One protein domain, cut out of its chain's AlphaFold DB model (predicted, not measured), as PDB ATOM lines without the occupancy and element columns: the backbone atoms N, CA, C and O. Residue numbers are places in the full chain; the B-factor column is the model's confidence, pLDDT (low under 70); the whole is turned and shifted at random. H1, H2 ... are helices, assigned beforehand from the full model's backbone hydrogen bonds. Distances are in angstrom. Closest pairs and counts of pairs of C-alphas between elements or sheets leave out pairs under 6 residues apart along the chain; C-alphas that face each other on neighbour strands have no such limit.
ATOM      1  N   GLU A   2      21.219  35.540 198.109       58.94
ATOM      2  CA  GLU A   2      20.566  34.756 199.177       58.94
ATOM      3  C   GLU A   2      20.290  33.277 198.811       58.94
ATOM      4  O   GLU A   2      20.714  32.367 199.518       58.94
ATOM      5  N   THR A   3      19.723  33.016 197.627       70.88
ATOM      6  CA  THR A   3      19.537  31.655 197.081       70.88
ATOM      7  C   THR A   3      20.840  30.860 196.913       70.88
ATOM      8  O   THR A   3      20.860  29.653 197.134       70.88
ATOM      9  N   TYR A   4      21.936  31.524 196.540       76.88
ATOM     10  CA  TYR A   4      23.260  30.922 196.337       76.88
ATOM     11  C   TYR A   4      23.941  30.593 197.673       76.88
ATOM     12  O   TYR A   4      24.463  29.492 197.838       76.88
ATOM     13  N   PHE A   5      23.847  31.499 198.652       77.25
ATOM     14  CA  PHE A   5      24.298  31.250 200.022       77.25
ATOM     15  C   PHE A   5      23.555  30.058 200.644       77.25
ATOM     16  O   PHE A   5      24.190  29.158 201.185       77.25
ATOM     17  N   HIS A   6      22.231  29.976 200.467       80.25
ATOM     18  CA  HIS A   6      21.441  28.827 200.916       80.25
ATOM     19  C   HIS A   6      21.887  27.500 200.265       80.25
ATOM     20  O   HIS A   6      21.921  26.468 200.936       80.25
ATOM     21  N   PHE A   7      22.288  27.496 198.985       83.50
ATOM     22  CA  PHE A   7      22.872  26.297 198.367       83.50
ATOM     23  C   PHE A   7      24.229  25.921 198.979       83.50
ATOM     24  O   PHE A   7      24.415  24.750 199.305       83.50
ATOM     25  N   LEU A   8      25.136  26.880 199.202       84.81
ATOM     26  CA  LEU A   8      26.418  26.631 199.876       84.81
ATOM     27  C   LEU A   8      26.226  26.103 201.306       84.81
ATOM     28  O   LEU A   8      26.853  25.119 201.691       84.81
ATOM     29  N   GLN A   9      25.316  26.706 202.075       85.81
ATOM     30  CA  GLN A   9      25.007  26.295 203.443       85.81
ATOM     31  C   GLN A   9      24.340  24.911 203.492       85.81
ATOM     32  O   GLN A   9      24.639  24.111 204.379       85.81
ATOM     33  N   LYS A  10      23.502  24.565 202.502       87.81
ATOM     34  CA  LYS A  10      23.023  23.188 202.341       87.81
ATOM     35  C   LYS A  10      24.180  22.228 202.046       87.81
ATOM     36  O   LYS A  10      24.285  21.206 202.714       87.81
ATOM     37  N   THR A  11      25.056  22.548 201.091       88.19
ATOM     38  CA  THR A  11      26.221  21.708 200.761       88.19
ATOM     39  C   THR A  11      27.138  21.507 201.973       88.19
ATOM     40  O   THR A  11      27.630  20.403 202.177       88.19
ATOM     41  N   TYR A  12      27.299  22.518 202.830       91.00
ATOM     42  CA  TYR A  12      28.022  22.416 204.103       91.00
ATOM     43  C   TYR A  12      27.395  21.378 205.042       91.00
ATOM     44  O   TYR A  12      28.085  20.470 205.505       91.00
ATOM     45  N   ASN A  13      26.078  21.453 205.253       89.94
ATOM     46  CA  ASN A  13      25.345  20.501 206.088       89.94
ATOM     47  C   ASN A  13      25.385  19.072 205.513       89.94
ATOM     48  O   ASN A  13      25.671  18.128 206.253       89.94
ATOM     49  N   ASP A  14      25.175  18.915 204.200       90.50
ATOM     50  CA  ASP A  14      25.250  17.627 203.498       90.50
ATOM     51  C   ASP A  14      26.658  16.997 203.652       90.50
ATOM     52  O   ASP A  14      26.782  15.805 203.946       90.50
ATOM     53  N   ILE A  15      27.732  17.796 203.530       88.94
ATOM     54  CA  ILE A  15      29.114  17.331 203.745       88.94
ATOM     55  C   ILE A  15      29.355  16.962 205.209       88.94
ATOM     56  O   ILE A  15      29.920  15.893 205.447       88.94
ATOM     57  N   ILE A  16      28.940  17.775 206.195       88.19
ATOM     58  CA  ILE A  16      29.088  17.442 207.629       88.19
ATOM     59  C   ILE A  16      28.455  16.085 207.920       88.19
ATOM     60  O   ILE A  16      29.159  15.190 208.394       88.19
ATOM     61  N   ALA A  17      27.183  15.922 207.551       87.81
ATOM     62  CA  ALA A  17      26.391  14.719 207.785       87.81
ATOM     63  C   ALA A  17      26.910  13.471 207.042       87.81
ATOM     64  O   ALA A  17      26.423  12.371 207.289       87.81
ATOM     65  N   GLY A  18      27.890  13.617 206.139       83.81
ATOM     66  CA  GLY A  18      28.421  12.499 205.358       83.81
ATOM     67  C   GLY A  18      27.420  11.989 204.325       83.81
ATOM     68  O   GLY A  18      27.388  10.797 204.036       83.81
ATOM     69  N   VAL A  19      26.589  12.881 203.783       87.25
ATOM     70  CA  VAL A  19      25.587  12.565 202.764       87.25
ATOM     71  C   VAL A  19      26.203  12.725 201.371       87.25
ATOM     72  O   VAL A  19      26.997  13.633 201.110       87.25
ATOM     73  N   LEU A  20      25.832  11.838 200.446       87.81
ATOM     74  CA  LEU A  20      26.239  11.944 199.048       87.81
ATOM     75  C   LEU A  20      25.605  13.188 198.404       87.81
ATOM     76  O   LEU A  20      24.382  13.320 198.353       87.81
ATOM     77  N   LEU A  21      26.439  14.087 197.872       87.62
ATOM     78  CA  LEU A  21      25.973  15.321 197.238       87.62
ATOM     79  C   LEU A  21      25.093  15.020 196.017       87.62
ATOM     80  O   LEU A  21      25.559  14.499 195.004       87.62
ATOM     81  N   THR A  22      23.814  15.384 196.126       80.75
ATOM     82  CA  THR A  22      22.751  15.089 195.145       80.75
ATOM     83  C   THR A  22      22.829  15.918 193.861       80.75
ATOM     84  O   THR A  22      22.254  15.539 192.842       80.75
ATOM     85  N   GLN A  23      23.539  17.046 193.881       82.25
ATOM     86  CA  GLN A  23      23.795  17.866 192.696       82.25
ATOM     87  C   GLN A  23      24.864  17.228 191.792       82.25
ATOM     88  O   GLN A  23      25.705  16.454 192.247       82.25
ATOM     89  N   ASP A  24      24.881  17.575 190.502       85.94
ATOM     90  CA  ASP A  24      25.981  17.173 189.614       85.94
ATOM     91  C   ASP A  24      27.329  17.794 190.045       85.94
ATOM     92  O   ASP A  24      27.371  18.878 190.620       85.94
ATOM     93  N   SER A  25      28.439  17.107 189.758       87.12
ATOM     94  CA  SER A  25      29.777  17.543 190.167       87.12
ATOM     95  C   SER A  25      30.223  18.860 189.524       87.12
ATOM     96  O   SER A  25      30.873  19.633 190.219       87.12
ATOM     97  N   TYR A  26      29.836  19.175 188.278       82.94
ATOM     98  CA  TYR A  26      30.118  20.497 187.697       82.94
ATOM     99  C   TYR A  26      29.295  21.594 188.379       82.94
ATOM    100  O   TYR A  26      29.791  22.697 188.584       82.94
ATOM    101  N   LYS A  27      28.061  21.288 188.807       83.62
ATOM    102  CA  LYS A  27      27.234  22.231 189.580       83.62
ATOM    103  C   LYS A  27      27.821  22.481 190.971       83.62
ATOM    104  O   LYS A  27      27.907  23.632 191.376       83.62
ATOM    105  N   CYS A  28      28.285  21.439 191.665       84.69
ATOM    106  CA  CYS A  28      28.999  21.600 192.935       84.69
ATOM    107  C   CYS A  28      30.304  22.391 192.764       84.69
ATOM    108  O   CYS A  28      30.560  23.301 193.546       84.69
ATOM    109  N   ALA A  29      31.103  22.095 191.733       85.38
ATOM    110  CA  ALA A  29      32.325  22.844 191.458       85.38
ATOM    111  C   ALA A  29      32.024  24.325 191.171       85.38
ATOM    112  O   ALA A  29      32.636  25.192 191.779       85.38
ATOM    113  N   ALA A  30      31.017  24.642 190.355       82.06
ATOM    114  CA  ALA A  30      30.647  26.028 190.063       82.06
ATOM    115  C   ALA A  30      30.021  26.797 191.251       82.06
ATOM    116  O   ALA A  30      30.031  28.030 191.267       82.06
ATOM    117  N   LEU A  31      29.489  26.100 192.266       84.44
ATOM    118  CA  LEU A  31      29.151  26.721 193.554       84.44
ATOM    119  C   LEU A  31      30.412  27.082 194.355       84.44
ATOM    120  O   LEU A  31      30.416  28.100 195.038       84.44
ATOM    121  N   LEU A  32      31.476  26.283 194.271       85.31
ATOM    122  CA  LEU A  32      32.724  26.500 195.012       85.31
ATOM    123  C   LEU A  32      33.680  27.477 194.311       85.31
ATOM    124  O   LEU A  32      34.336  28.262 194.988       85.31
ATOM    125  N   ASN A  33      33.712  27.482 192.978       82.00
ATOM    126  CA  ASN A  33      34.410  28.476 192.173       82.00
ATOM    127  C   ASN A  33      33.572  28.897 190.942       82.00
ATOM    128  O   ASN A  33      33.436  28.118 189.995       82.00
ATOM    129  N   PRO A  34      33.040  30.132 190.892       70.38
ATOM    130  CA  PRO A  34      32.254  30.614 189.756       70.38
ATOM    131  C   PRO A  34      32.970  30.612 188.393       70.38
ATOM    132  O   PRO A  34      32.284  30.540 187.372       70.38
ATOM    133  N   SER A  35      34.311  30.662 188.330       64.69
ATOM    134  CA  SER A  35      35.036  30.678 187.042       64.69
ATOM    135  C   SER A  35      34.973  29.350 186.264       64.69
ATOM    136  O   SER A  35      35.234  29.345 185.057       64.69
ATOM    137  N   VAL A  36      34.462  28.267 186.877       59.94
ATOM    138  CA  VAL A  36      34.043  27.013 186.204       59.94
ATOM    139  C   VAL A  36      33.063  27.268 185.040       59.94
ATOM    140  O   VAL A  36      33.042  26.510 184.073       59.94
ATOM    141  N   PHE A  37      32.259  28.339 185.084       53.31
ATOM    142  CA  PHE A  37      31.272  28.669 184.042       53.31
ATOM    143  C   PHE A  37      31.803  29.538 182.882       53.31
ATOM    144  O   PHE A  37      31.001  30.118 182.147       53.31
ATOM    145  N   SER A  38      33.120  29.630 182.671       48.16
ATOM    146  CA  SER A  38      33.763  30.484 181.648       48.16
ATOM    147  C   SER A  38      33.574  30.014 180.185       48.16
ATOM    148  O   SER A  38      34.516  29.787 179.432       48.16
ATOM    149  N   SER A  39      32.315  29.936 179.743       37.44
ATOM    150  CA  SER A  39      31.888  29.751 178.352       37.44
ATOM    151  C   SER A  39      30.948  30.900 177.946       37.44
ATOM    152  O   SER A  39      30.022  31.218 178.698       37.44
ATOM    153  N   PRO A  40      31.126  31.539 176.772       36.38
ATOM    154  CA  PRO A  40      30.566  32.865 176.466       36.38
ATOM    155  C   PRO A  40      29.049  32.904 176.167       36.38
ATOM    156  O   PRO A  40      28.593  33.799 175.459       36.38
ATOM    157  N   LYS A  41      28.250  31.935 176.644       35.16
ATOM    158  CA  LYS A  41      26.835  31.768 176.244       35.16
ATOM    159  C   LYS A  41      25.795  31.590 177.364       35.16
ATOM    160  O   LYS A  41      24.623  31.485 177.034       35.16
ATOM    161  N   ASN A  42      26.163  31.616 178.650       28.45
ATOM    162  CA  ASN A  42      25.205  31.517 179.775       28.45
ATOM    163  C   ASN A  42      25.382  32.655 180.806       28.45
ATOM    164  O   ASN A  42      25.669  32.429 181.983       28.45
ATOM    165  N   CYS A  43      25.238  33.906 180.358       37.66
ATOM    166  CA  CYS A  43      25.525  35.098 181.163       37.66
ATOM    167  C   CYS A  43      24.304  35.658 181.924       37.66
ATOM    168  O   CYS A  43      23.853  36.767 181.661       37.66
ATOM    169  N   GLU A  44      23.816  34.910 182.918       30.58
ATOM    170  CA  GLU A  44      23.045  35.485 184.044       30.58
ATOM    171  C   GLU A  44      23.746  35.232 185.389       30.58
ATOM    172  O   GLU A  44      23.795  36.111 186.247       30.58
ATOM    173  N   LEU A  45      24.401  34.075 185.549       38.16
ATOM    174  CA  LEU A  45      25.301  33.802 186.680       38.16
ATOM    175  C   LEU A  45      26.717  34.376 186.475       38.16
ATOM    176  O   LEU A  45      27.449  34.568 187.442       38.16
ATOM    177  N   CYS A  46      27.104  34.695 185.235       35.34
ATOM    178  CA  CYS A  46      28.460  35.129 184.869       35.34
ATOM    179  C   CYS A  46      28.718  36.649 185.054       35.34
ATOM    180  O   CYS A  46      29.693  37.191 184.538       35.34
ATOM    181  N   ALA A  47      27.873  37.364 185.808       26.62
ATOM    182  CA  ALA A  47      27.964  38.824 186.001       26.62
ATOM    183  C   ALA A  47      29.146  39.303 186.887       26.62
ATOM    184  O   ALA A  47      29.328  40.512 187.113       26.62
ATOM    185  N   CYS A  48      29.945  38.366 187.414       33.91
ATOM    186  CA  CYS A  48      31.039  38.622 188.347       33.91
ATOM    187  C   CYS A  48      32.218  37.654 188.134       33.91
ATOM    188  O   CYS A  48      32.115  36.480 188.484       33.91
ATOM    189  N   HIS A  49      33.399  38.173 187.779       42.38
ATOM    190  CA  HIS A  49      34.616  37.674 188.430       42.38
ATOM    191  C   HIS A  49      34.529  38.122 189.897       42.38
ATOM    192  O   HIS A  49      34.864  39.264 190.210       42.38
ATOM    193  N   PHE A  50      33.987  37.280 190.784       45.59
ATOM    194  CA  PHE A  50      33.677  37.683 192.167       45.59
ATOM    195  C   PHE A  50      34.902  38.242 192.911       45.59
ATOM    196  O   PHE A  50      34.782  39.234 193.624       45.59
ATOM    197  N   PHE A  51      36.080  37.664 192.668       47.00
ATOM    198  CA  PHE A  51      37.336  38.040 193.318       47.00
ATOM    199  C   PHE A  51      37.927  39.362 192.798       47.00
ATOM    200  O   PHE A  51      38.119  40.291 193.578       47.00
ATOM    201  N   SER A  52      38.153  39.512 191.488       41.78
ATOM    202  CA  SER A  52      38.768  40.740 190.948       41.78
ATOM    203  C   SER A  52      37.834  41.958 190.980       41.78
ATOM    204  O   SER A  52      38.299  43.093 191.075       41.78
ATOM    205  N   LYS A  53      36.508  41.749 190.968       43.12
ATOM    206  CA  LYS A  53      35.519  42.828 191.145       43.12
ATOM    207  C   LYS A  53      35.479  43.347 192.588       43.12
ATOM    208  O   LYS A  53      35.193  44.526 192.787       43.12
ATOM    209  N   LEU A  54      35.805  42.500 193.572       45.22
ATOM    210  CA  LEU A  54      35.970  42.904 194.969       45.22
ATOM    211  C   LEU A  54      37.193  43.822 195.125       45.22
ATOM    212  O   LEU A  54      37.076  44.887 195.726       45.22
ATOM    213  N   ASP A  55      38.329  43.451 194.526       39.00
ATOM    214  CA  ASP A  55      39.590  44.202 194.629       39.00
ATOM    215  C   ASP A  55      39.578  45.536 193.867       39.00
ATOM    216  O   ASP A  55      40.023  46.565 194.384       39.00
ATOM    217  N   ALA A  56      38.945  45.573 192.689       44.72
ATOM    218  CA  ALA A  56      38.691  46.821 191.971       44.72
ATOM    219  C   ALA A  56      37.913  47.835 192.836       44.72
ATOM    220  O   ALA A  56      38.239  49.021 192.830       44.72
ATOM    221  N   GLN A  57      36.944  47.369 193.637       44.38
ATOM    222  CA  GLN A  57      36.177  48.195 194.585       44.38
ATOM    223  C   GLN A  57      36.776  48.263 196.005       44.38
ATOM    224  O   GLN A  57      36.153  48.823 196.914       44.38
ATOM    225  N   LEU A  58      37.977  47.723 196.219       47.25
ATOM    226  CA  LEU A  58      38.850  48.080 197.342       47.25
ATOM    227  C   LEU A  58      39.822  49.195 196.927       47.25
ATOM    228  O   LEU A  58      40.073  50.103 197.713       47.25
ATOM    229  N   SER A  59      40.295  49.170 195.678       39.91
ATOM    230  CA  SER A  59      41.287  50.114 195.151       39.91
ATOM    231  C   SER A  59      40.712  51.459 194.676       39.91
ATOM    232  O   SER A  59      41.395  52.475 194.765       39.91
ATOM    233  N   SER A  60      39.472  51.514 194.173       40.75
ATOM    234  CA  SER A  60      38.924  52.706 193.489       40.75
ATOM    235  C   SER A  60      38.343  53.807 194.398       40.75
ATOM    236  O   SER A  60      37.493  54.576 193.953       40.75
ATOM    237  N   ASN A  74      24.894  49.879 202.108       50.50
ATOM    238  CA  ASN A  74      24.624  48.804 201.146       50.50
ATOM    239  C   ASN A  74      25.914  48.154 200.606       50.50
ATOM    240  O   ASN A  74      25.981  46.930 200.485       50.50
ATOM    241  N   LEU A  75      26.960  48.940 200.327       49.41
ATOM    242  CA  LEU A  75      28.245  48.436 199.830       49.41
ATOM    243  C   LEU A  75      29.020  47.638 200.891       49.41
ATOM    244  O   LEU A  75      29.616  46.612 200.567       49.41
ATOM    245  N   SER A  76      29.012  48.076 202.152       57.50
ATOM    246  CA  SER A  76      29.658  47.357 203.261       57.50
ATOM    247  C   SER A  76      28.922  46.062 203.608       57.50
ATOM    248  O   SER A  76      29.571  45.028 203.756       57.50
ATOM    249  N   HIS A  77      27.583  46.072 203.621       58.44
ATOM    250  CA  HIS A  77      26.779  44.855 203.749       58.44
ATOM    251  C   HIS A  77      27.082  43.869 202.605       58.44
ATOM    252  O   HIS A  77      27.383  42.704 202.857       58.44
ATOM    253  N   LEU A  78      27.117  44.338 201.350       59.38
ATOM    254  CA  LEU A  78      27.464  43.504 200.193       59.38
ATOM    255  C   LEU A  78      28.897  42.940 200.267       59.38
ATOM    256  O   LEU A  78      29.108  41.775 199.929       59.38
ATOM    257  N   LYS A  79      29.873  43.725 200.749       58.94
ATOM    258  CA  LYS A  79      31.245  43.250 201.009       58.94
ATOM    259  C   LYS A  79      31.287  42.178 202.106       58.94
ATOM    260  O   LYS A  79      32.033  41.213 201.953       58.94
ATOM    261  N   CYS A  80      30.473  42.294 203.158       59.75
ATOM    262  CA  CYS A  80      30.367  41.279 204.215       59.75
ATOM    263  C   CYS A  80      29.789  39.957 203.679       59.75
ATOM    264  O   CYS A  80      30.417  38.909 203.820       59.75
ATOM    265  N   HIS A  81      28.677  40.013 202.938       70.56
ATOM    266  CA  HIS A  81      28.091  38.830 202.288       70.56
ATOM    267  C   HIS A  81      29.054  38.166 201.294       70.56
ATOM    268  O   HIS A  81      29.178  36.944 201.282       70.56
ATOM    269  N   ALA A  82      29.781  38.945 200.486       77.00
ATOM    270  CA  ALA A  82      30.786  38.403 199.569       77.00
ATOM    271  C   ALA A  82      31.943  37.711 200.317       77.00
ATOM    272  O   ALA A  82      32.342  36.608 199.946       77.00
ATOM    273  N   ARG A  83      32.446  38.324 201.397       83.06
ATOM    274  CA  ARG A  83      33.475  37.757 202.284       83.06
ATOM    275  C   ARG A  83      33.032  36.426 202.898       83.06
ATOM    276  O   ARG A  83      33.788  35.458 202.868       83.06
ATOM    277  N   GLU A  84      31.819  36.370 203.440       84.75
ATOM    278  CA  GLU A  84      31.254  35.169 204.069       84.75
ATOM    279  C   GLU A  84      31.037  34.036 203.062       84.75
ATOM    280  O   GLU A  84      31.388  32.891 203.346       84.75
ATOM    281  N   ILE A  85      30.548  34.355 201.857       84.56
ATOM    282  CA  ILE A  85      30.438  33.405 200.741       84.56
ATOM    283  C   ILE A  85      31.806  32.797 200.402       84.56
ATOM    284  O   ILE A  85      31.917  31.573 200.332       84.56
ATOM    285  N   ILE A  86      32.852  33.619 200.258       85.31
ATOM    286  CA  ILE A  86      34.208  33.144 199.935       85.31
ATOM    287  C   ILE A  86      34.766  32.260 201.057       85.31
ATOM    288  O   ILE A  86      35.276  31.172 200.793       85.31
ATOM    289  N   LEU A  87      34.640  32.679 202.319       87.50
ATOM    290  CA  LEU A  87      35.089  31.874 203.460       87.50
ATOM    291  C   LEU A  87      34.366  30.522 203.520       87.50
ATOM    292  O   LEU A  87      35.005  29.506 203.794       87.50
ATOM    293  N   LEU A  88      33.066  30.486 203.215       89.31
ATOM    294  CA  LEU A  88      32.292  29.249 203.147       89.31
ATOM    295  C   LEU A  88      32.746  28.355 201.979       89.31
ATOM    296  O   LEU A  88      32.927  27.158 202.185       89.31
ATOM    297  N   GLN A  89      33.015  28.913 200.794       91.25
ATOM    298  CA  GLN A  89      33.566  28.174 199.645       91.25
ATOM    299  C   GLN A  89      34.923  27.525 199.965       91.25
ATOM    300  O   GLN A  89      35.095  26.325 199.753       91.25
ATOM    301  N   LEU A  90      35.863  28.284 200.537       90.25
ATOM    302  CA  LEU A  90      37.180  27.771 200.936       90.25
ATOM    303  C   LEU A  90      37.062  26.702 202.035       90.25
ATOM    304  O   LEU A  90      37.703  25.657 201.964       90.25
ATOM    305  N   THR A  91      36.174  26.913 203.012       91.75
ATOM    306  CA  THR A  91      35.894  25.932 204.076       91.75
ATOM    307  C   THR A  91      35.316  24.629 203.513       91.75
ATOM    308  O   THR A  91      35.703  23.547 203.945       91.75
ATOM    309  N   LEU A  92      34.435  24.701 202.513       92.62
ATOM    310  CA  LEU A  92      33.871  23.527 201.841       92.62
ATOM    311  C   LEU A  92      34.932  22.720 201.074       92.62
ATOM    312  O   LEU A  92      34.912  21.490 201.134       92.62
ATOM    313  N   ILE A  93      35.869  23.391 200.394       91.81
ATOM    314  CA  ILE A  93      37.003  22.752 199.702       91.81
ATOM    315  C   ILE A  93      37.899  22.027 200.715       91.81
ATOM    316  O   ILE A  93      38.164  20.832 200.568       91.81
ATOM    317  N   GLU A  94      38.283  22.713 201.793       90.00
ATOM    318  CA  GLU A  94      39.041  22.149 202.916       90.00
ATOM    319  C   GLU A  94      38.346  20.927 203.543       90.00
ATOM    320  O   GLU A  94      38.986  19.909 203.812       90.00
ATOM    321  N   MET A  95      37.023  20.979 203.730       90.88
ATOM    322  CA  MET A  95      36.238  19.861 204.262       90.88
ATOM    323  C   MET A  95      36.174  18.665 203.305       90.88
ATOM    324  O   MET A  95      36.247  17.526 203.770       90.88
ATOM    325  N   MET A  96      36.062  18.887 201.989       90.94
ATOM    326  CA  MET A  96      36.146  17.800 201.004       90.94
ATOM    327  C   MET A  96      37.514  17.122 201.065       90.94
ATOM    328  O   MET A  96      37.578  15.897 201.186       90.94
ATOM    329  N   LEU A  97      38.593  17.911 201.051       88.88
ATOM    330  CA  LEU A  97      39.972  17.425 201.130       88.88
ATOM    331  C   LEU A  97      40.204  16.624 202.419       88.88
ATOM    332  O   LEU A  97      40.628  15.471 202.354       88.88
ATOM    333  N   ALA A  98      39.819  17.157 203.583       88.44
ATOM    334  CA  ALA A  98      39.910  16.445 204.859       88.44
ATOM    335  C   ALA A  98      39.122  15.118 204.858       88.44
ATOM    336  O   ALA A  98      39.636  14.085 205.297       88.44
ATOM    337  N   LYS A  99      37.898  15.095 204.308       88.00
ATOM    338  CA  LYS A  99      37.071  13.875 204.243       88.00
ATOM    339  C   LYS A  99      37.583  12.812 203.260       88.00
ATOM    340  O   LYS A  99      37.226  11.646 203.424       88.00
ATOM    341  N   LEU A 100      38.467  13.145 202.314       85.69
ATOM    342  CA  LEU A 100      39.184  12.138 201.516       85.69
ATOM    343  C   LEU A 100      40.191  11.325 202.345       85.69
ATOM    344  O   LEU A 100      40.460  10.169 202.010       85.69
ATOM    345  N   HIS A 101      40.730  11.899 203.426       76.62
ATOM    346  CA  HIS A 101      41.694  11.231 204.304       76.62
ATOM    347  C   HIS A 101      41.039  10.370 205.398       76.62
ATOM    348  O   HIS A 101      41.660   9.417 205.866       76.62
ATOM    349  N   LEU A 102      39.789  10.650 205.782       83.88
ATOM    350  CA  LEU A 102      39.064   9.864 206.788       83.88
ATOM    351  C   LEU A 102      38.679   8.480 206.251       83.88
ATOM    352  O   LEU A 102      37.976   8.358 205.246       83.88
ATOM    353  N   GLN A 103      39.087   7.413 206.942       69.38
ATOM    354  CA  GLN A 103      38.826   6.033 206.511       69.38
ATOM    355  C   GLN A 103      37.325   5.692 206.486       69.38
ATOM    356  O   GLN A 103      36.877   5.024 205.558       69.38
ATOM    357  N   GLU A 104      36.558   6.239 207.431       78.50
ATOM    358  CA  GLU A 104      35.123   6.003 207.668       78.50
ATOM    359  C   GLU A 104      34.182   6.485 206.543       78.50
ATOM    360  O   GLU A 104      33.094   5.945 206.367       78.50
ATOM    361  N   VAL A 105      34.588   7.476 205.739       81.94
ATOM    362  CA  VAL A 105      33.724   8.042 204.684       81.94
ATOM    363  C   VAL A 105      33.560   7.058 203.514       81.94
ATOM    364  O   VAL A 105      34.552   6.578 202.958       81.94
ATOM    365  N   ALA A 106      32.310   6.798 203.114       87.06
ATOM    366  CA  ALA A 106      31.950   5.856 202.050       87.06
ATOM    367  C   ALA A 106      32.624   6.162 200.697       87.06
ATOM    368  O   ALA A 106      32.878   7.319 200.343       87.06
ATOM    369  N   ASN A 107      32.903   5.114 199.912       86.06
ATOM    370  CA  ASN A 107      33.686   5.244 198.683       86.06
ATOM    371  C   ASN A 107      32.974   6.082 197.608       86.06
ATOM    372  O   ASN A 107      33.631   6.917 196.989       86.06
ATOM    373  N   GLU A 108      31.651   5.954 197.418       87.19
ATOM    374  CA  GLU A 108      30.924   6.808 196.455       87.19
ATOM    375  C   GLU A 108      31.090   8.303 196.771       87.19
ATOM    376  O   GLU A 108      31.249   9.118 195.863       87.19
ATOM    377  N   ILE A 109      31.108   8.664 198.059       87.88
ATOM    378  CA  ILE A 109      31.267  10.048 198.524       87.88
ATOM    379  C   ILE A 109      32.690  10.543 198.246       87.88
ATOM    380  O   ILE A 109      32.866  11.645 197.726       87.88
ATOM    381  N   LYS A 110      33.708   9.711 198.495       88.56
ATOM    382  CA  LYS A 110      35.099  10.024 198.130       88.56
ATOM    383  C   LYS A 110      35.249  10.233 196.622       88.56
ATOM    384  O   LYS A 110      35.788  11.255 196.213       88.56
ATOM    385  N   GLN A 111      34.703   9.342 195.791       87.88
ATOM    386  CA  GLN A 111      34.707   9.506 194.330       87.88
ATOM    387  C   GLN A 111      33.954  10.772 193.883       87.88
ATOM    388  O   GLN A 111      34.397  11.476 192.972       87.88
ATOM    389  N   LYS A 112      32.850  11.117 194.559       90.25
ATOM    390  CA  LYS A 112      32.093  12.348 194.310       90.25
ATOM    391  C   LYS A 112      32.922  13.602 194.601       90.25
ATOM    392  O   LYS A 112      32.923  14.506 193.766       90.25
ATOM    393  N   TYR A 113      33.633  13.646 195.731       91.12
ATOM    394  CA  TYR A 113      34.513  14.762 196.100       91.12
ATOM    395  C   TYR A 113      35.750  14.846 195.194       91.12
ATOM    396  O   TYR A 113      36.043  15.931 194.703       91.12
ATOM    397  N   LEU A 114      36.406  13.721 194.874       87.00
ATOM    398  CA  LEU A 114      37.515  13.668 193.904       87.00
ATOM    399  C   LEU A 114      37.115  14.282 192.555       87.00
ATOM    400  O   LEU A 114      37.836  15.118 192.017       87.00
ATOM    401  N   LYS A 115      35.934  13.924 192.027       87.94
ATOM    402  CA  LYS A 115      35.435  14.506 190.773       87.94
ATOM    403  C   LYS A 115      35.182  16.015 190.886       87.94
ATOM    404  O   LYS A 115      35.402  16.719 189.913       87.94
ATOM    405  N   ILE A 116      34.714  16.517 192.032       89.88
ATOM    406  CA  ILE A 116      34.493  17.961 192.231       89.88
ATOM    407  C   ILE A 116      35.829  18.709 192.299       89.88
ATOM    408  O   ILE A 116      35.980  19.719 191.622       89.88
ATOM    409  N   LEU A 117      36.802  18.197 193.057       87.44
ATOM    410  CA  LEU A 117      38.119  18.821 193.221       87.44
ATOM    411  C   LEU A 117      38.878  18.913 191.890       87.44
ATOM    412  O   LEU A 117      39.354  19.991 191.554       87.44
ATOM    413  N   ARG A 118      38.876  17.852 191.071       83.88
ATOM    414  CA  ARG A 118      39.481  17.900 189.726       83.88
ATOM    415  C   ARG A 118      38.836  18.958 188.818       83.88
ATOM    416  O   ARG A 118      39.552  19.645 188.107       83.88
ATOM    417  N   ILE A 119      37.518  19.172 188.903       82.75
ATOM    418  CA  ILE A 119      36.831  20.242 188.147       82.75
ATOM    419  C   ILE A 119      37.207  21.647 188.670       82.75
ATOM    420  O   ILE A 119      37.238  22.604 187.901       82.75
ATOM    421  N   LEU A 120      37.512  21.798 189.965       81.88
ATOM    422  CA  LEU A 120      38.010  23.066 190.521       81.88
ATOM    423  C   LEU A 120      39.443  23.369 190.078       81.88
ATOM    424  O   LEU A 120      39.776  24.518 189.785       81.88
ATOM    425  N   GLU A 121      40.281  22.341 189.987       72.19
ATOM    426  CA  GLU A 121      41.599  22.460 189.373       72.19
ATOM    427  C   GLU A 121      41.472  22.823 187.883       72.19
ATOM    428  O   GLU A 121      42.116  23.775 187.443       72.19
ATOM    429  N   GLU A 122      40.592  22.144 187.127       71.06
ATOM    430  CA  GLU A 122      40.282  22.440 185.710       71.06
ATOM    431  C   GLU A 122      39.842  23.902 185.499       71.06
ATOM    432  O   GLU A 122      40.061  24.466 184.427       71.06
ATOM    433  N   SER A 123      39.253  24.540 186.517       67.56
ATOM    434  CA  SER A 123      38.812  25.937 186.471       67.56
ATOM    435  C   SER A 123      39.865  26.960 186.921       67.56
ATOM    436  O   SER A 123      39.496  28.087 187.239       67.56
ATOM    437  N   ASN A 124      41.149  26.588 187.002       69.06
ATOM    438  CA  ASN A 124      42.256  27.476 187.386       69.06
ATOM    439  C   ASN A 124      42.100  28.137 188.778       69.06
ATOM    440  O   ASN A 124      42.606  29.233 188.992       69.06
ATOM    441  N   ILE A 125      41.453  27.473 189.751       79.75
ATOM    442  CA  ILE A 125      41.172  28.032 191.099       79.75
ATOM    443  C   ILE A 125      42.412  28.597 191.827       79.75
ATOM    444  O   ILE A 125      42.312  29.475 192.686       79.75
ATOM    445  N   PHE A 126      43.605  28.120 191.467       77.06
ATOM    446  CA  PHE A 126      44.887  28.632 191.942       77.06
ATOM    447  C   PHE A 126      45.095  30.126 191.640       77.06
ATOM    448  O   PHE A 126      45.714  30.817 192.445       77.06
ATOM    449  N   SER A 127      44.540  30.644 190.542       70.31
ATOM    450  CA  SER A 127      44.526  32.070 190.198       70.31
ATOM    451  C   SER A 127      43.803  32.903 191.263       70.31
ATOM    452  O   SER A 127      44.375  33.832 191.840       70.31
ATOM    453  N   GLU A 128      42.562  32.535 191.576       76.19
ATOM    454  CA  GLU A 128      41.731  33.162 192.601       76.19
ATOM    455  C   GLU A 128      42.380  33.058 193.995       76.19
ATOM    456  O   GLU A 128      42.411  34.041 194.737       76.19
ATOM    457  N   LEU A 129      42.979  31.910 194.333       79.44
ATOM    458  CA  LEU A 129      43.699  31.712 195.598       79.44
ATOM    459  C   LEU A 129      44.956  32.591 195.708       79.44
ATOM    460  O   LEU A 129      45.161  33.234 196.739       79.44
ATOM    461  N   ILE A 130      45.771  32.679 194.651       74.69
ATOM    462  CA  ILE A 130      46.961  33.550 194.608       74.69
ATOM    463  C   ILE A 130      46.566  35.029 194.726       74.69
ATOM    464  O   ILE A 130      47.284  35.808 195.353       74.69
ATOM    465  N   HIS A 131      45.411  35.422 194.185       74.56
ATOM    466  CA  HIS A 131      44.872  36.767 194.376       74.56
ATOM    467  C   HIS A 131      44.448  37.016 195.836       74.56
ATOM    468  O   HIS A 131      44.736  38.082 196.387       74.56
ATOM    469  N   LEU A 132      43.786  36.052 196.481       77.44
ATOM    470  CA  LEU A 132      43.322  36.176 197.868       77.44
ATOM    471  C   LEU A 132      44.461  36.224 198.900       77.44
ATOM    472  O   LEU A 132      44.306  36.899 199.918       77.44
ATOM    473  N   LEU A 133      45.611  35.589 198.634       71.69
ATOM    474  CA  LEU A 133      46.816  35.711 199.475       71.69
ATOM    475  C   LEU A 133      47.198  37.175 199.740       71.69
ATOM    476  O   LEU A 133      47.612  37.516 200.846       71.69
ATOM    477  N   ARG A 134      47.030  38.041 198.732       68.25
ATOM    478  CA  ARG A 134      47.356  39.473 198.792       68.25
ATOM    479  C   ARG A 134      46.264  40.344 199.429       68.25
ATOM    480  O   ARG A 134      46.439  41.559 199.493       68.25
ATOM    481  N   SER A 135      45.147  39.764 199.873       70.94
ATOM    482  CA  SER A 135      44.059  40.524 200.498       70.94
ATOM    483  C   SER A 135      44.449  41.059 201.883       70.94
ATOM    484  O   SER A 135      45.190  40.425 202.632       70.94
ATOM    485  N   SER A 136      43.920  42.231 202.243       68.19
ATOM    486  CA  SER A 136      44.100  42.840 203.570       68.19
ATOM    487  C   SER A 136      43.272  42.166 204.672       68.19
ATOM    488  O   SER A 136      43.470  42.445 205.857       68.19
ATOM    489  N   ASP A 137      42.353  41.267 204.307       81.44
ATOM    490  CA  ASP A 137      41.606  40.453 205.257       81.44
ATOM    491  C   ASP A 137      42.428  39.224 205.657       81.44
ATOM    492  O   ASP A 137      42.605  38.268 204.899       81.44
ATOM    493  N   LYS A 138      42.903  39.256 206.902       80.88
ATOM    494  CA  LYS A 138      43.746  38.228 207.519       80.88
ATOM    495  C   LYS A 138      43.119  36.827 207.455       80.88
ATOM    496  O   LYS A 138      43.836  35.851 207.265       80.88
ATOM    497  N   GLN A 139      41.792  36.711 207.561       83.12
ATOM    498  CA  GLN A 139      41.090  35.424 207.521       83.12
ATOM    499  C   GLN A 139      40.948  34.894 206.086       83.12
ATOM    500  O   GLN A 139      41.088  33.691 205.869       83.12
ATOM    501  N   LEU A 140      40.702  35.771 205.104       83.50
ATOM    502  CA  LEU A 140      40.692  35.387 203.687       83.50
ATOM    503  C   LEU A 140      42.087  34.974 203.208       83.50
ATOM    504  O   LEU A 140      42.214  33.916 202.594       83.50
ATOM    505  N   SER A 141      43.131  35.744 203.537       80.00
ATOM    506  CA  SER A 141      44.521  35.392 203.208       80.00
ATOM    507  C   SER A 141      44.940  34.064 203.864       80.00
ATOM    508  O   SER A 141      45.480  33.190 203.181       80.00
ATOM    509  N   HIS A 142      44.577  33.836 205.138       81.94
ATOM    510  CA  HIS A 142      44.765  32.543 205.811       81.94
ATOM    511  C   HIS A 142      44.093  31.388 205.056       81.94
ATOM    512  O   HIS A 142      44.756  30.430 204.661       81.94
ATOM    513  N   MET A 143      42.776  31.474 204.838       85.69
ATOM    514  CA  MET A 143      42.001  30.392 204.221       85.69
ATOM    515  C   MET A 143      42.418  30.125 202.772       85.69
ATOM    516  O   MET A 143      42.412  28.969 202.342       85.69
ATOM    517  N   ALA A 144      42.824  31.159 202.032       84.75
ATOM    518  CA  ALA A 144      43.362  31.013 200.686       84.75
ATOM    519  C   ALA A 144      44.733  30.327 200.693       84.75
ATOM    520  O   ALA A 144      44.936  29.382 199.933       84.75
ATOM    521  N   SER A 145      45.640  30.720 201.597       80.12
ATOM    522  CA  SER A 145      46.920  30.023 201.775       80.12
ATOM    523  C   SER A 145      46.736  28.564 202.184       80.12
ATOM    524  O   SER A 145      47.549  27.728 201.788       80.12
ATOM    525  N   LYS A 146      45.695  28.255 202.966       82.94
ATOM    526  CA  LYS A 146      45.416  26.901 203.454       82.94
ATOM    527  C   LYS A 146      44.867  26.018 202.344       82.94
ATOM    528  O   LYS A 146      45.455  24.986 202.046       82.94
ATOM    529  N   SER A 147      43.846  26.507 201.641       87.31
ATOM    530  CA  SER A 147      43.274  25.824 200.474       87.31
ATOM    531  C   SER A 147      44.326  25.607 199.379       87.31
ATOM    532  O   SER A 147      44.376  24.535 198.782       87.31
ATOM    533  N   LEU A 148      45.220  26.579 199.153       83.62
ATOM    534  CA  LEU A 148      46.349  26.457 198.224       83.62
ATOM    535  C   LEU A 148      47.331  25.347 198.638       83.62
ATOM    536  O   LEU A 148      47.749  24.561 197.789       83.62
ATOM    537  N   ALA A 149      47.676  25.254 199.929       80.50
ATOM    538  CA  ALA A 149      48.520  24.181 200.457       80.50
ATOM    539  C   ALA A 149      47.857  22.805 200.290       80.50
ATOM    540  O   ALA A 149      48.453  21.894 199.714       80.50
ATOM    541  N   SER A 150      46.607  22.674 200.738       84.62
ATOM    542  CA  SER A 150      45.852  21.420 200.703       84.62
ATOM    543  C   SER A 150      45.614  20.915 199.278       84.62
ATOM    544  O   SER A 150      45.739  19.714 199.040       84.62
ATOM    545  N   LEU A 151      45.316  21.806 198.321       83.00
ATOM    546  CA  LEU A 151      45.130  21.450 196.909       83.00
ATOM    547  C   LEU A 151      46.443  21.006 196.248       83.00
ATOM    548  O   LEU A 151      46.472  19.950 195.623       83.00
ATOM    549  N   VAL A 152      47.550  21.734 196.439       77.00
ATOM    550  CA  VAL A 152      48.854  21.329 195.876       77.00
ATOM    551  C   VAL A 152      49.334  20.009 196.494       77.00
ATOM    552  O   VAL A 152      49.817  19.129 195.782       77.00
ATOM    553  N   HIS A 153      49.133  19.798 197.798       76.50
ATOM    554  CA  HIS A 153      49.409  18.508 198.436       76.50
ATOM    555  C   HIS A 153      48.517  17.377 197.890       76.50
ATOM    556  O   HIS A 153      48.990  16.256 197.693       76.50
ATOM    557  N   PHE A 154      47.239  17.657 197.618       79.56
ATOM    558  CA  PHE A 154      46.306  16.703 197.017       79.56
ATOM    559  C   PHE A 154      46.740  16.282 195.605       79.56
ATOM    560  O   PHE A 154      46.845  15.079 195.356       79.56
ATOM    561  N   GLN A 155      47.098  17.235 194.739       74.69
ATOM    562  CA  GLN A 155      47.641  16.981 193.399       74.69
ATOM    563  C   GLN A 155      48.878  16.076 193.448       74.69
ATOM    564  O   GLN A 155      48.910  15.007 192.831       74.69
ATOM    565  N   LEU A 156      49.868  16.447 194.268       67.38
ATOM    566  CA  LEU A 156      51.095  15.667 194.453       67.38
ATOM    567  C   LEU A 156      50.801  14.252 194.975       67.38
ATOM    568  O   LEU A 156      51.458  13.286 194.576       67.38
ATOM    569  N   ARG A 157      49.792  14.095 195.840       70.12
ATOM    570  CA  ARG A 157      49.389  12.799 196.395       70.12
ATOM    571  C   ARG A 157      48.630  11.925 195.394       70.12
ATOM    572  O   ARG A 157      48.855  10.712 195.407       70.12
ATOM    573  N   GLU A 158      47.769  12.481 194.542       64.75
ATOM    574  CA  GLU A 158      47.138  11.738 193.438       64.75
ATOM    575  C   GLU A 158      48.206  11.241 192.455       64.75
ATOM    576  O   GLU A 158      48.277  10.038 192.190       64.75
ATOM    577  N   GLU A 159      49.116  12.119 192.017       52.25
ATOM    578  CA  GLU A 159      50.235  11.744 191.147       52.25
ATOM    579  C   GLU A 159      51.111  10.640 191.759       52.25
ATOM    580  O   GLU A 159      51.394   9.634 191.109       52.25
ATOM    581  N   VAL A 160      51.539  10.779 193.020       48.88
ATOM    582  CA  VAL A 160      52.364   9.763 193.706       48.88
ATOM    583  C   VAL A 160      51.604   8.447 193.912       48.88
ATOM    584  O   VAL A 160      52.223   7.382 193.947       48.88
ATOM    585  N   SER A 161      50.272   8.480 193.999       46.69
ATOM    586  CA  SER A 161      49.448   7.268 194.081       46.69
ATOM    587  C   SER A 161      49.365   6.544 192.732       46.69
ATOM    588  O   SER A 161      49.516   5.324 192.689       46.69
ATOM    589  N   GLN A 162      49.234   7.278 191.622       41.81
ATOM    590  CA  GLN A 162      49.296   6.717 190.264       41.81
ATOM    591  C   GLN A 162      50.702   6.173 189.938       41.81
ATOM    592  O   GLN A 162      50.841   5.060 189.432       41.81
ATOM    593  N   LYS A 163      51.763   6.881 190.351       37.22
ATOM    594  CA  LYS A 163      53.173   6.441 190.246       37.22
ATOM    595  C   LYS A 163      53.499   5.179 191.075       37.22
ATOM    596  O   LYS A 163      54.607   4.656 190.967       37.22
ATOM    597  N   ARG A 164      52.574   4.681 191.912       36.31
ATOM    598  CA  ARG A 164      52.745   3.467 192.739       36.31
ATOM    599  C   ARG A 164      52.043   2.216 192.204       36.31
ATOM    600  O   ARG A 164      52.478   1.126 192.563       36.31
ATOM    601  N   SER A 165      51.018   2.331 191.355       38.03
ATOM    602  CA  SER A 165      50.393   1.156 190.719       38.03
ATOM    603  C   SER A 165      51.207   0.628 189.532       38.03
ATOM    604  O   SER A 165      51.232  -0.578 189.295       38.03
ATOM    605  N   PHE A 166      51.932   1.504 188.830       34.28
ATOM    606  CA  PHE A 166      52.839   1.140 187.739       34.28
ATOM    607  C   PHE A 166      54.298   1.165 188.214       34.28
ATOM    608  O   PHE A 166      54.927   2.214 188.338       34.28
ATOM    609  N   GLY A 167      54.838  -0.016 188.521       29.20
ATOM    610  CA  GLY A 167      56.127  -0.159 189.200       29.20
ATOM    611  C   GLY A 167      57.332   0.409 188.436       29.20
ATOM    612  O   GLY A 167      57.653  -0.047 187.342       29.20
TER     613      GLY A 167
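This is residues 2 to 60 and 74 to 167 of the 463 residues of the protein "protein Lines homolog" of Thamnophis sirtalis (UniProt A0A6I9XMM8). What shape do these atoms make? One long helix, H5, runs through the middle, with H1 along one side of it and the equally long H8 along the other, both running the same way as H5. H2 and H6 pack on H5 at steep tilts, H7 folds against H8 as a hairpin, little H3 packs beside H2, and H4 is only loosely attached near H7; residues 39 to 44 and 159 to 167 stick out. What is the make-up and size? The printed part has 153 residues with eight named helices, H1 to H8 in chain order, and no named strand: the class is all helix. It is compact, with a radius of gyration of the C-alphas of 16.1 A, in an elongated outline spanning 55 by 33 by 29 A.

What touches the hub H5, residues 74 to 101? H8, residues 138 to 165, touches it the same way at a shallow tilt of 27 degrees, the closest C-alphas being those of Glu 94 and Ser 147, 6.1 A apart. H1, residues 2 to 16, touches its residues 85 to 96 alone, the same way at a shallow tilt of 23 degrees, closest at C-alphas 12 and 92, 6.4 A. H2, residues 25 to 32, also a hub, touches its residues 89 to 93 alone, opposite ways at a steep tilt of 46 degrees, closest at C-alphas 32 and 89, 5.0 A. What lies farther out? H6, residues 107 to 122, touches H2 at a steep tilt of 62 degrees, closest at C-alphas 25 and 116, 5.2 A. H7, residues 125 to 133, forms a helical hairpin with H8, closest at C-alphas 133 and 141, 4.4 A. H4, residues 50 to 59, only just touches H7, with 3 pairs of C-alphas within 8 A, the closest those of Phe 51 and Glu 128, 6.6 A apart. Where is H3, residues 34 to 37? It touches H2 only at the corner, closest at C-alphas 30 and 36, 5.2 A. How complete are the backbones? Each O i to N i+4 pair is within hydrogen-bond range in H1, H2, H4, H6 and H7, and 23 of 24 are in H5 and in H8; H3 is too short for such a pair.

How long are the longer helices? From first to last C-alpha H5 measures 41.4 A, H8 41.2 A, H6 22.5 A and H1 21.1 A. Where are the anchors? H1 begins at C-alpha 2, (20.566, 34.756, 199.177), and H8 ends at C-alpha 165, (50.393, 1.156, 190.719).

Where is the cut? Residues 61 to 73 are not printed, and C-alphas 60 and 74 are 16.7 A apart across the gap. Which link is long? Of the links printed whole, H3 to H4 is long, with 12 residues. Where is confidence low? The mean pLDDT of the printed part is 71.6, and residues 35 to 60, 74 to 80 and 158 to 167 are among those under 70.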